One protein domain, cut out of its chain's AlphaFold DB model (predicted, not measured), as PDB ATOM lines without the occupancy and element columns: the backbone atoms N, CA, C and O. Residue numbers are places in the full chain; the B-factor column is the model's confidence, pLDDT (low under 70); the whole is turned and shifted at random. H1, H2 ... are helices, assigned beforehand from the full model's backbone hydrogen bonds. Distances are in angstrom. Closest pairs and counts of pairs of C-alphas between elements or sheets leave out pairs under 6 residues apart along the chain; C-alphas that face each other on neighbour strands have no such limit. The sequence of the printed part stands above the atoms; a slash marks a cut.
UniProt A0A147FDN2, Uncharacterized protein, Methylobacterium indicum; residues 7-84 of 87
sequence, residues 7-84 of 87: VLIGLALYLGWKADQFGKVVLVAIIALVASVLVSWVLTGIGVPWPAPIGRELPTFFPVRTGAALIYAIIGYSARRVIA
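This is residues 7 to 84 of the 87 residues of an uncharacterized protein of Methylobacterium indicum (UniProt A0A147FDN2). Three helices make a rod: H1 and H2 form a hairpin, and H3 packs on both, crossing the first part of H2. The long loop of residues 46 to 61 folds back beyond H2 at one end. The 78 printed residues hold three named helices, H1, H2, H3, and no named strand, all helix; the whole is only just compact, close to loose, with a radius of gyration of the C-alphas of 13.4 A and spans of 42 by 20 by 14 A.

Find C-alpha 7 at (39.892, -36.411, 48.788), where H1 begins, residues 7 to 18, 16.2 A long. H2, residues 24 to 45, runs 31.4 A. H3, residues 62 to 83, runs 31.1 A to C-alpha 83 at (52.362, -38.816, 29.477).

H1 and H2 touch, closest at the C-alphas of Leu 8 and Ala 32, 4.9 A, at a shallow tilt of 25 degrees, opposite ways. H1 and H3 touch at Leu 13 and Gly 76, their closest C-alphas, 4.3 A, the same way at 34.7 degrees, shallow but only just. H2 touches H3 with residues 25 to 33 alone, closest at the C-alphas of Ala 29 and Ala 69, 4.7 A, at a steep tilt of 51 degrees, opposite ways. In H1 and H2 every O i to N i+4 pair is within hydrogen-bond range; in H3, 17 of 18.

Look at Glu 57 and Ala 84, whose C-alphas are the two farthest apart, 44.1 A. The H2 to H3 link is long, the printed part has no cut, and no printed residue is under 70 in pLDDT.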
ATOM      1  N   VAL A   7      39.623 -37.848  48.947       97.31
ATOM      2  CA  VAL A   7      39.892 -36.411  48.788       97.31
ATOM      3  C   VAL A   7      41.390 -36.167  48.733       97.31
ATOM      4  O   VAL A   7      41.856 -35.411  47.881       97.31
ATOM      5  N   LEU A   8      42.150 -36.845  49.597       98.00
ATOM      6  CA  LEU A   8      43.609 -36.784  49.591       98.00
ATOM      7  C   LEU A   8      44.167 -37.231  48.240       98.00
ATOM      8  O   LEU A   8      44.941 -36.495  47.632       98.00
ATOM      9  N   ILE A   9      43.749 -38.409  47.762       98.06
ATOM     10  CA  ILE A   9      44.196 -38.960  46.476       98.06
ATOM     11  C   ILE A   9      43.816 -38.010  45.342       98.06
ATOM     12  O   ILE A   9      44.677 -37.608  44.558       98.06
ATOM     13  N   GLY A  10      42.536 -37.638  45.262       98.00
ATOM     14  CA  GLY A  10      42.005 -36.831  44.169       98.00
ATOM     15  C   GLY A  10      42.707 -35.481  44.053       98.00
ATOM     16  O   GLY A  10      43.184 -35.129  42.974       98.00
ATOM     17  N   LEU A  11      42.842 -34.748  45.165       98.38
ATOM     18  CA  LEU A  11      43.511 -33.445  45.166       98.38
ATOM     19  C   LEU A  11      45.010 -33.558  44.904       98.38
ATOM     20  O   LEU A  11      45.538 -32.773  44.114       98.38
ATOM     21  N   ALA A  12      45.692 -34.520  45.529       98.44
ATOM     22  CA  ALA A  12      47.128 -34.696  45.343       98.44
ATOM     23  C   ALA A  12      47.465 -35.040  43.885       98.44
ATOM     24  O   ALA A  12      48.361 -34.427  43.306       98.44
ATOM     25  N   LEU A  13      46.710 -35.950  43.262       98.38
ATOM     26  CA  LEU A  13      46.895 -36.302  41.853       98.38
ATOM     27  C   LEU A  13      46.558 -35.131  40.927       98.38
ATOM     28  O   LEU A  13      47.349 -34.808  40.041       98.38
ATOM     29  N   TYR A  14      45.413 -34.476  41.135       98.19
ATOM     30  CA  TYR A  14      44.957 -33.386  40.272       98.19
ATOM     31  C   TYR A  14      45.902 -32.181  40.315       98.19
ATOM     32  O   TYR A  14      46.372 -31.708  39.277       98.19
ATOM     33  N   LEU A  15      46.222 -31.691  41.513       98.00
ATOM     34  CA  LEU A  15      47.107 -30.540  41.668       98.00
ATOM     35  C   LEU A  15      48.564 -30.909  41.376       98.00
ATOM     36  O   LEU A  15      49.285 -30.098  40.795       98.00
ATOM     37  N   GLY A  16      48.984 -32.136  41.699       97.44
ATOM     38  CA  GLY A  16      50.299 -32.666  41.337       97.44
ATOM     39  C   GLY A  16      50.491 -32.666  39.825       97.44
ATOM     40  O   GLY A  16      51.489 -32.147  39.334       97.44
ATOM     41  N   TRP A  17      49.490 -33.133  39.071       97.00
ATOM     42  CA  TRP A  17      49.482 -33.038  37.610       97.00
ATOM     43  C   TRP A  17      49.590 -31.584  37.141       97.00
ATOM     44  O   TRP A  17      50.380 -31.259  36.257       97.00
ATOM     45  N   LYS A  18      48.837 -30.657  37.736       95.69
ATOM     46  CA  LYS A  18      48.875 -29.240  37.332       95.69
ATOM     47  C   LYS A  18      50.176 -28.522  37.709       95.69
ATOM     48  O   LYS A  18      50.506 -27.531  37.057       95.69
ATOM     49  N   ALA A  19      50.945 -29.027  38.671       95.94
ATOM     50  CA  ALA A  19      52.175 -28.398  39.136       95.94
ATOM     51  C   ALA A  19      53.270 -28.318  38.049       95.94
ATOM     52  O   ALA A  19      53.687 -29.304  37.434       95.94
ATOM     53  N   ASP A  20      53.774 -27.105  37.842       93.94
ATOM     54  CA  ASP A  20      54.833 -26.760  36.888       93.94
ATOM     55  C   ASP A  20      56.246 -27.015  37.445       93.94
ATOM     56  O   ASP A  20      57.139 -27.411  36.697       93.94
ATOM     57  N   GLN A  21      56.440 -26.903  38.761       94.31
ATOM     58  CA  GLN A  21      57.736 -27.052  39.438       94.31
ATOM     59  C   GLN A  21      57.701 -28.161  40.490       94.31
ATOM     60  O   GLN A  21      56.682 -28.348  41.151       94.31
ATOM     61  N   PHE A  22      58.821 -28.866  40.693       94.00
ATOM     62  CA  PHE A  22      58.885 -29.939  41.696       94.00
ATOM     63  C   PHE A  22      58.671 -29.404  43.115       94.00
ATOM     64  O   PHE A  22      57.962 -30.019  43.898       94.00
ATOM     65  N   GLY A  23      59.173 -28.204  43.429       94.12
ATOM     66  CA  GLY A  23      58.942 -27.573  44.736       94.12
ATOM     67  C   GLY A  23      57.459 -27.380  45.082       94.12
ATOM     68  O   GLY A  23      57.085 -27.433  46.251       94.12
ATOM     69  N   LYS A  24      56.581 -27.252  44.075       96.94
ATOM     70  CA  LYS A  24      55.130 -27.141  44.287       96.94
ATOM     71  C   LYS A  24      54.498 -28.450  44.762       96.94
ATOM     72  O   LYS A  24      53.415 -28.405  45.327       96.94
ATOM     73  N   VAL A  25      55.169 -29.595  44.618       97.75
ATOM     74  CA  VAL A  25      54.690 -30.892  45.127       97.75
ATOM     75  C   VAL A  25      54.495 -30.858  46.644       97.75
ATOM     76  O   VAL A  25      53.500 -31.381  47.138       97.75
ATOM     77  N   VAL A  26      55.383 -30.185  47.383       97.75
ATOM     78  CA  VAL A  26      55.244 -30.030  48.842       97.75
ATOM     79  C   VAL A  26      53.997 -29.212  49.178       97.75
ATOM     80  O   VAL A  26      53.212 -29.605  50.038       97.75
ATOM     81  N   LEU A  27      53.764 -28.116  48.450       98.06
ATOM     82  CA  LEU A  27      52.559 -27.302  48.606       98.06
ATOM     83  C   LEU A  27      51.290 -28.107  48.289       98.06
ATOM     84  O   LEU A  27      50.327 -28.060  49.050       98.06
ATOM     85  N   VAL A  28      51.303 -28.884  47.204       98.44
ATOM     86  CA  VAL A  28      50.195 -29.775  46.835       98.44
ATOM     87  C   VAL A  28      49.903 -30.785  47.942       98.44
ATOM     88  O   VAL A  28      48.741 -30.969  48.298       98.44
ATOM     89  N   ALA A  29      50.934 -31.409  48.515       98.31
ATOM     90  CA  ALA A  29      50.766 -32.370  49.597       98.31
ATOM     91  C   ALA A  29      50.152 -31.727  50.851       98.31
ATOM     92  O   ALA A  29      49.262 -32.318  51.459       98.31
ATOM     93  N   ILE A  30      50.563 -30.503  51.202       98.44
ATOM     94  CA  ILE A  30      49.971 -29.744  52.314       98.44
ATOM     95  C   ILE A  30      48.491 -29.450  52.036       98.44
ATOM     96  O   ILE A  30      47.649 -29.714  52.892       98.44
ATOM     97  N   ILE A  31      48.158 -28.959  50.838       98.50
ATOM     98  CA  ILE A  31      46.769 -28.659  50.448       98.50
ATOM     99  C   ILE A  31      45.903 -29.921  50.522       98.50
ATOM    100  O   ILE A  31      44.836 -29.900  51.134       98.50
ATOM    101  N   ALA A  32      46.368 -31.027  49.935       98.31
ATOM    102  CA  ALA A  32      45.646 -32.296  49.935       98.31
ATOM    103  C   ALA A  32      45.458 -32.847  51.357       98.31
ATOM    104  O   ALA A  32      44.369 -33.312  51.697       98.31
ATOM    105  N   LEU A  33      46.484 -32.747  52.208       98.06
ATOM    106  CA  LEU A  33      46.406 -33.152  53.608       98.06
ATOM    107  C   LEU A  33      45.342 -32.342  54.355       98.06
ATOM    108  O   LEU A  33      44.426 -32.939  54.919       98.06
ATOM    109  N   VAL A  34      45.426 -31.008  54.316       98.19
ATOM    110  CA  VAL A  34      44.485 -30.113  55.011       98.19
ATOM    111  C   VAL A  34      43.054 -30.358  54.537       98.19
ATOM    112  O   VAL A  34      42.163 -30.572  55.357       98.19
ATOM    113  N   ALA A  35      42.837 -30.398  53.221       98.06
ATOM    114  CA  ALA A  35      41.514 -30.633  52.656       98.06
ATOM    115  C   ALA A  35      40.951 -32.006  53.055       98.06
ATOM    116  O   ALA A  35      39.804 -32.089  53.486       98.06
ATOM    117  N   SER A  36      41.758 -33.071  52.985       96.94
ATOM    118  CA  SER A  36      41.311 -34.417  53.376       96.94
ATOM    119  C   SER A  36      40.902 -34.498  54.845       96.94
ATOM    120  O   SER A  36      39.921 -35.153  55.182       96.94
ATOM    121  N   VAL A  37      41.627 -33.802  55.724       96.44
ATOM    122  CA  VAL A  37      41.367 -33.794  57.166       96.44
ATOM    123  C   VAL A  37      40.068 -33.064  57.468       96.44
ATOM    124  O   VAL A  37      39.233 -33.599  58.193       96.44
ATOM    125  N   LEU A  38      39.872 -31.880  56.880       96.81
ATOM    126  CA  LEU A  38      38.649 -31.100  57.062       96.81
ATOM    127  C   LEU A  38      37.425 -31.836  56.514       96.81
ATOM    128  O   LEU A  38      36.416 -31.936  57.207       96.81
ATOM    129  N   VAL A  39      37.522 -32.403  55.306       96.50
ATOM    130  CA  VAL A  39      36.406 -33.145  54.703       96.50
ATOM    131  C   VAL A  39      36.090 -34.401  55.506       96.50
ATOM    132  O   VAL A  39      34.931 -34.621  55.848       96.50
ATOM    133  N   SER A  40      37.102 -35.195  55.870       95.56
ATOM    134  CA  SER A  40      36.895 -36.389  56.693       95.56
ATOM    135  C   SER A  40      36.262 -36.042  58.045       95.56
ATOM    136  O   SER A  40      35.327 -36.723  58.464       95.56
ATOM    137  N   TRP A  41      36.697 -34.956  58.696       95.19
ATOM    138  CA  TRP A  41      36.123 -34.506  59.965       95.19
ATOM    139  C   TRP A  41      34.648 -34.108  59.842       95.19
ATOM    140  O   TRP A  41      33.827 -34.555  60.642       95.19
ATOM    141  N   VAL A  42      34.293 -33.330  58.813       96.56
ATOM    142  CA  VAL A  42      32.899 -32.930  58.561       96.56
ATOM    143  C   VAL A  42      32.028 -34.149  58.267       96.56
ATOM    144  O   VAL A  42      30.994 -34.319  58.909       96.56
ATOM    145  N   LEU A  43      32.449 -35.015  57.338       96.06
ATOM    146  CA  LEU A  43      31.672 -36.186  56.918       96.06
ATOM    147  C   LEU A  43      31.458 -37.171  58.066       96.06
ATOM    148  O   LEU A  43      30.338 -37.624  58.298       96.06
ATOM    149  N   THR A  44      32.512 -37.433  58.836       94.75
ATOM    150  CA  THR A  44      32.416 -38.280  60.027       94.75
ATOM    151  C   THR A  44      31.493 -37.648  61.073       94.75
ATOM    152  O   THR A  44      30.685 -38.347  61.681       94.75
ATOM    153  N   GLY A  45      31.561 -36.324  61.257       94.50
ATOM    154  CA  GLY A  45      30.720 -35.585  62.200       94.50
ATOM    155  C   GLY A  45      29.222 -35.629  61.883       94.50
ATOM    156  O   GLY A  45      28.414 -35.600  62.807       94.50
ATOM    157  N   ILE A  46      28.847 -35.750  60.604       96.38
ATOM    158  CA  ILE A  46      27.446 -35.897  60.165       96.38
ATOM    159  C   ILE A  46      27.015 -37.364  59.977       96.38
ATOM    160  O   ILE A  46      25.932 -37.623  59.459       96.38
ATOM    161  N   GLY A  47      27.849 -38.330  60.379       93.81
ATOM    162  CA  GLY A  47      27.531 -39.761  60.321       93.81
ATOM    163  C   GLY A  47      27.676 -40.405  58.938       93.81
ATOM    164  O   GLY A  47      27.227 -41.534  58.747       93.81
ATOM    165  N   VAL A  48      28.306 -39.727  57.972       94.75
ATOM    166  CA  VAL A  48      28.593 -40.312  56.656       94.75
ATOM    167  C   VAL A  48      29.758 -41.300  56.791       94.75
ATOM    168  O   VAL A  48      30.836 -40.908  57.247       94.75
ATOM    169  N   PRO A  49      29.592 -42.571  56.373       90.75
ATOM    170  CA  PRO A  49      30.687 -43.531  56.366       90.75
ATOM    171  C   PRO A  49      31.833 -43.042  55.477       90.75
ATOM    172  O   PRO A  49      31.641 -42.768  54.291       90.75
ATOM    173  N   TRP A  50      33.036 -42.951  56.042       91.56
ATOM    174  CA  TRP A  50      34.227 -42.501  55.325       91.56
ATOM    175  C   TRP A  50      35.369 -43.513  55.480       91.56
ATOM    176  O   TRP A  50      35.564 -44.013  56.587       91.56
ATOM    177  N   PRO A  51      36.163 -43.812  54.426       87.31
ATOM    178  CA  PRO A  51      37.213 -44.838  54.490       87.31
ATOM    179  C   PRO A  51      38.275 -44.596  55.568       87.31
ATOM    180  O   PRO A  51      38.893 -45.528  56.075       87.31
ATOM    181  N   ALA A  52      38.519 -43.336  55.912       84.94
ATOM    182  CA  ALA A  52      39.466 -42.951  56.943       84.94
ATOM    183  C   ALA A  52      38.849 -41.847  57.803       84.94
ATOM    184  O   ALA A  52      39.138 -40.667  57.571       84.94
ATOM    185  N   PRO A  53      37.949 -42.205  58.727       91.00
ATOM    186  CA  PRO A  53      37.163 -41.230  59.462       91.00
ATOM    187  C   PRO A  53      38.041 -40.483  60.470       91.00
ATOM    188  O   PRO A  53      38.975 -41.046  61.041       91.00
ATOM    189  N   ILE A  54      37.750 -39.200  60.661       92.81
ATOM    190  CA  ILE A  54      38.395 -38.331  61.646       92.81
ATOM    191  C   ILE A  54      37.299 -37.768  62.542       92.81
ATOM    192  O   ILE A  54      36.319 -37.212  62.066       92.81
ATOM    193  N   GLY A  55      37.474 -37.874  63.852       90.00
ATOM    194  CA  GLY A  55      36.499 -37.423  64.839       90.00
ATOM    195  C   GLY A  55      37.164 -37.219  66.194       90.00
ATOM    196  O   GLY A  55      38.347 -37.517  66.342       90.00
ATOM    197  N   ARG A  56      36.414 -36.716  67.185       87.50
ATOM    198  CA  ARG A  56      36.965 -36.416  68.526       87.50
ATOM    199  C   ARG A  56      37.680 -37.603  69.167       87.50
ATOM    200  O   ARG A  56      38.691 -37.400  69.823       87.50
ATOM    201  N   GLU A  57      37.159 -38.808  68.962       90.12
ATOM    202  CA  GLU A  57      37.684 -40.037  69.571       90.12
ATOM    203  C   GLU A  57      38.286 -41.003  68.543       90.12
ATOM    204  O   GLU A  57      38.607 -42.145  68.860       90.12
ATOM    205  N   LEU A  58      38.439 -40.559  67.293       88.75
ATOM    206  CA  LEU A  58      38.922 -41.405  66.208       88.75
ATOM    207  C   LEU A  58      40.376 -41.076  65.857       88.75
ATOM    208  O   LEU A  58      40.783 -39.911  65.884       88.75
ATOM    209  N   PRO A  59      41.172 -42.086  65.477       89.06
ATOM    210  CA  PRO A  59      42.568 -41.883  65.125       89.06
ATOM    211  C   PRO A  59      42.710 -41.080  63.824       89.06
ATOM    212  O   PRO A  59      42.115 -41.397  62.797       89.06
ATOM    213  N   THR A  60      43.566 -40.056  63.835       89.62
ATOM    214  CA  THR A  60      43.777 -39.173  62.672       89.62
ATOM    215  C   THR A  60      44.793 -39.712  61.667       89.62
ATOM    216  O   THR A  60      44.672 -39.465  60.463       89.62
ATOM    217  N   PHE A  61      45.796 -40.454  62.150       92.44
ATOM    218  CA  PHE A  61      46.910 -40.997  61.365       92.44
ATOM    219  C   PHE A  61      47.628 -39.951  60.490       92.44
ATOM    220  O   PHE A  61      47.983 -40.237  59.342       92.44
ATOM    221  N   PHE A  62      47.873 -38.748  61.026       94.06
ATOM    222  CA  PHE A  62      48.541 -37.673  60.282       94.06
ATOM    223  C   PHE A  62      49.848 -38.101  59.596       94.06
ATOM    224  O   PHE A  62      49.970 -37.807  58.412       94.06
ATOM    225  N   PRO A  63      50.779 -38.852  60.224       95.69
ATOM    226  CA  PRO A  63      52.012 -39.261  59.544       95.69
ATOM    227  C   PRO A  63      51.763 -40.067  58.261       95.69
ATOM    228  O   PRO A  63      52.397 -39.825  57.235       95.69
ATOM    229  N   VAL A  64      50.787 -40.981  58.295       95.94
ATOM    230  CA  VAL A  64      50.409 -41.802  57.135       95.94
ATOM    231  C   VAL A  64      49.770 -40.939  56.050       95.94
ATOM    232  O   VAL A  64      50.115 -41.085  54.880       95.94
ATOM    233  N   ARG A  65      48.871 -40.018  56.423       96.62
ATOM    234  CA  ARG A  65      48.249 -39.085  55.471       96.62
ATOM    235  C   ARG A  65      49.281 -38.165  54.831       96.62
ATOM    236  O   ARG A  65      49.240 -37.970  53.626       96.62
ATOM    237  N   THR A  66      50.230 -37.645  55.602       97.69
ATOM    238  CA  THR A  66      51.304 -36.790  55.085       97.69
ATOM    239  C   THR A  66      52.169 -37.540  54.076       97.69
ATOM    240  O   THR A  66      52.383 -37.045  52.970       97.69
ATOM    241  N   GLY A  67      52.614 -38.756  54.418       98.06
ATOM    242  CA  GLY A  67      53.383 -39.598  53.501       98.06
ATOM    243  C   GLY A  67      52.602 -39.922  52.225       98.06
ATOM    244  O   GLY A  67      53.123 -39.761  51.124       98.06
ATOM    245  N   ALA A  68      51.327 -40.290  52.360       97.81
ATOM    246  CA  ALA A  68      50.453 -40.551  51.222       97.81
ATOM    247  C   ALA A  68      50.264 -39.307  50.342       97.81
ATOM    248  O   ALA A  68      50.402 -39.399  49.126       97.81
ATOM    249  N   ALA A  69      50.000 -38.142  50.936       98.19
ATOM    250  CA  ALA A  69      49.790 -36.898  50.201       98.19
ATOM    251  C   ALA A  69      51.023 -36.529  49.369       98.19
ATOM    252  O   ALA A  69      50.885 -36.168  48.203       98.19
ATOM    253  N   LEU A  70      52.224 -36.696  49.935       98.38
ATOM    254  CA  LEU A  70      53.478 -36.524  49.202       98.38
ATOM    255  C   LEU A  70      53.609 -37.532  48.058       98.38
ATOM    256  O   LEU A  70      53.880 -37.128  46.931       98.38
ATOM    257  N   ILE A  71      53.374 -38.821  48.317       98.56
ATOM    258  CA  ILE A  71      53.480 -39.874  47.297       98.56
ATOM    259  C   ILE A  71      52.521 -39.607  46.131       98.56
ATOM    260  O   ILE A  71      52.961 -39.565  44.984       98.56
ATOM    261  N   TYR A  72      51.235 -39.359  46.391       98.50
ATOM    262  CA  TYR A  72      50.266 -39.083  45.325       98.50
ATOM    263  C   TYR A  72      50.564 -37.772  44.591       98.50
ATOM    264  O   TYR A  72      50.401 -37.711  43.373       98.50
ATOM    265  N   ALA A  73      51.063 -36.744  45.282       98.44
ATOM    266  CA  ALA A  73      51.474 -35.503  44.632       98.44
ATOM    267  C   ALA A  73      52.668 -35.728  43.687       98.44
ATOM    268  O   ALA A  73      52.655 -35.241  42.553       98.44
ATOM    269  N   ILE A  74      53.666 -36.515  44.115       98.38
ATOM    270  CA  ILE A  74      54.810 -36.924  43.284       98.38
ATOM    271  C   ILE A  74      54.332 -37.744  42.083       98.38
ATOM    272  O   ILE A  74      54.791 -37.496  40.965       98.38
ATOM    273  N   ILE A  75      53.403 -38.683  42.288       98.06
ATOM    274  CA  ILE A  75      52.824 -39.498  41.212       98.06
ATOM    275  C   ILE A  75      52.131 -38.600  40.186       98.06
ATOM    276  O   ILE A  75      52.467 -38.677  39.009       98.06
ATOM    277  N   GLY A  76      51.230 -37.705  40.609       97.06
ATOM    278  CA  GLY A  76      50.532 -36.789  39.700       97.06
ATOM    279  C   GLY A  76      51.499 -35.899  38.914       97.06
ATOM    280  O   GLY A  76      51.390 -35.772  37.692       97.06
ATOM    281  N   TYR A  77      52.501 -35.346  39.600       97.06
ATOM    282  CA  TYR A  77      53.545 -34.512  39.000       97.06
ATOM    283  C   TYR A  77      54.398 -35.258  37.970       97.06
ATOM    284  O   TYR A  77      54.705 -34.724  36.896       97.06
ATOM    285  N   SER A  78      54.795 -36.486  38.296       96.12
ATOM    286  CA  SER A  78      55.646 -37.318  37.442       96.12
ATOM    287  C   SER A  78      54.860 -37.867  36.254       96.12
ATOM    288  O   SER A  78      55.359 -37.842  35.131       96.12
ATOM    289  N   ALA A  79      53.601 -38.262  36.463       95.31
ATOM    290  CA  ALA A  79      52.722 -38.772  35.417       95.31
ATOM    291  C   ALA A  79      52.558 -37.764  34.271       95.31
ATOM    292  O   ALA A  79      52.691 -38.142  33.108       95.31
ATOM    293  N   ARG A  80      52.384 -36.467  34.573       92.94
ATOM    294  CA  ARG A  80      52.310 -35.428  33.529       92.94
ATOM    295  C   ARG A  80      53.564 -35.370  32.665       92.94
ATOM    296  O   ARG A  80      53.461 -35.141  31.468       92.94
ATOM    297  N   ARG A  81      54.741 -35.562  33.259       90.25
ATOM    298  CA  ARG A  81      56.026 -35.485  32.543       90.25
ATOM    299  C   ARG A  81      56.247 -36.660  31.610       90.25
ATOM    300  O   ARG A  81      56.895 -36.484  30.589       90.25
ATOM    301  N   VAL A  82      55.711 -37.821  31.965       91.81
ATOM    302  CA  VAL A  82      55.826 -39.039  31.160       91.81
ATOM    303  C   VAL A  82      54.758 -39.085  30.066       91.81
ATOM    304  O   VAL A  82      55.059 -39.486  28.949       91.81
ATOM    305  N   ILE A  83      53.526 -38.664  30.371       92.12
ATOM    306  CA  ILE A  83      52.362 -38.816  29.477       92.12
ATOM    307  C   ILE A  83      52.155 -37.595  28.571       92.12
ATOM    308  O   ILE A  83      51.750 -37.741  27.424       92.12
ATOM    309  N   ALA A  84      52.450 -36.392  29.065       78.81
ATOM    310  CA  ALA A  84      52.420 -35.156  28.286       78.81
ATOM    311  C   ALA A  84      53.817 -34.505  28.252       78.81
ATOM    312  O   ALA A  84      53.986 -33.378  28.743       78.81
TER     313      ALA A  84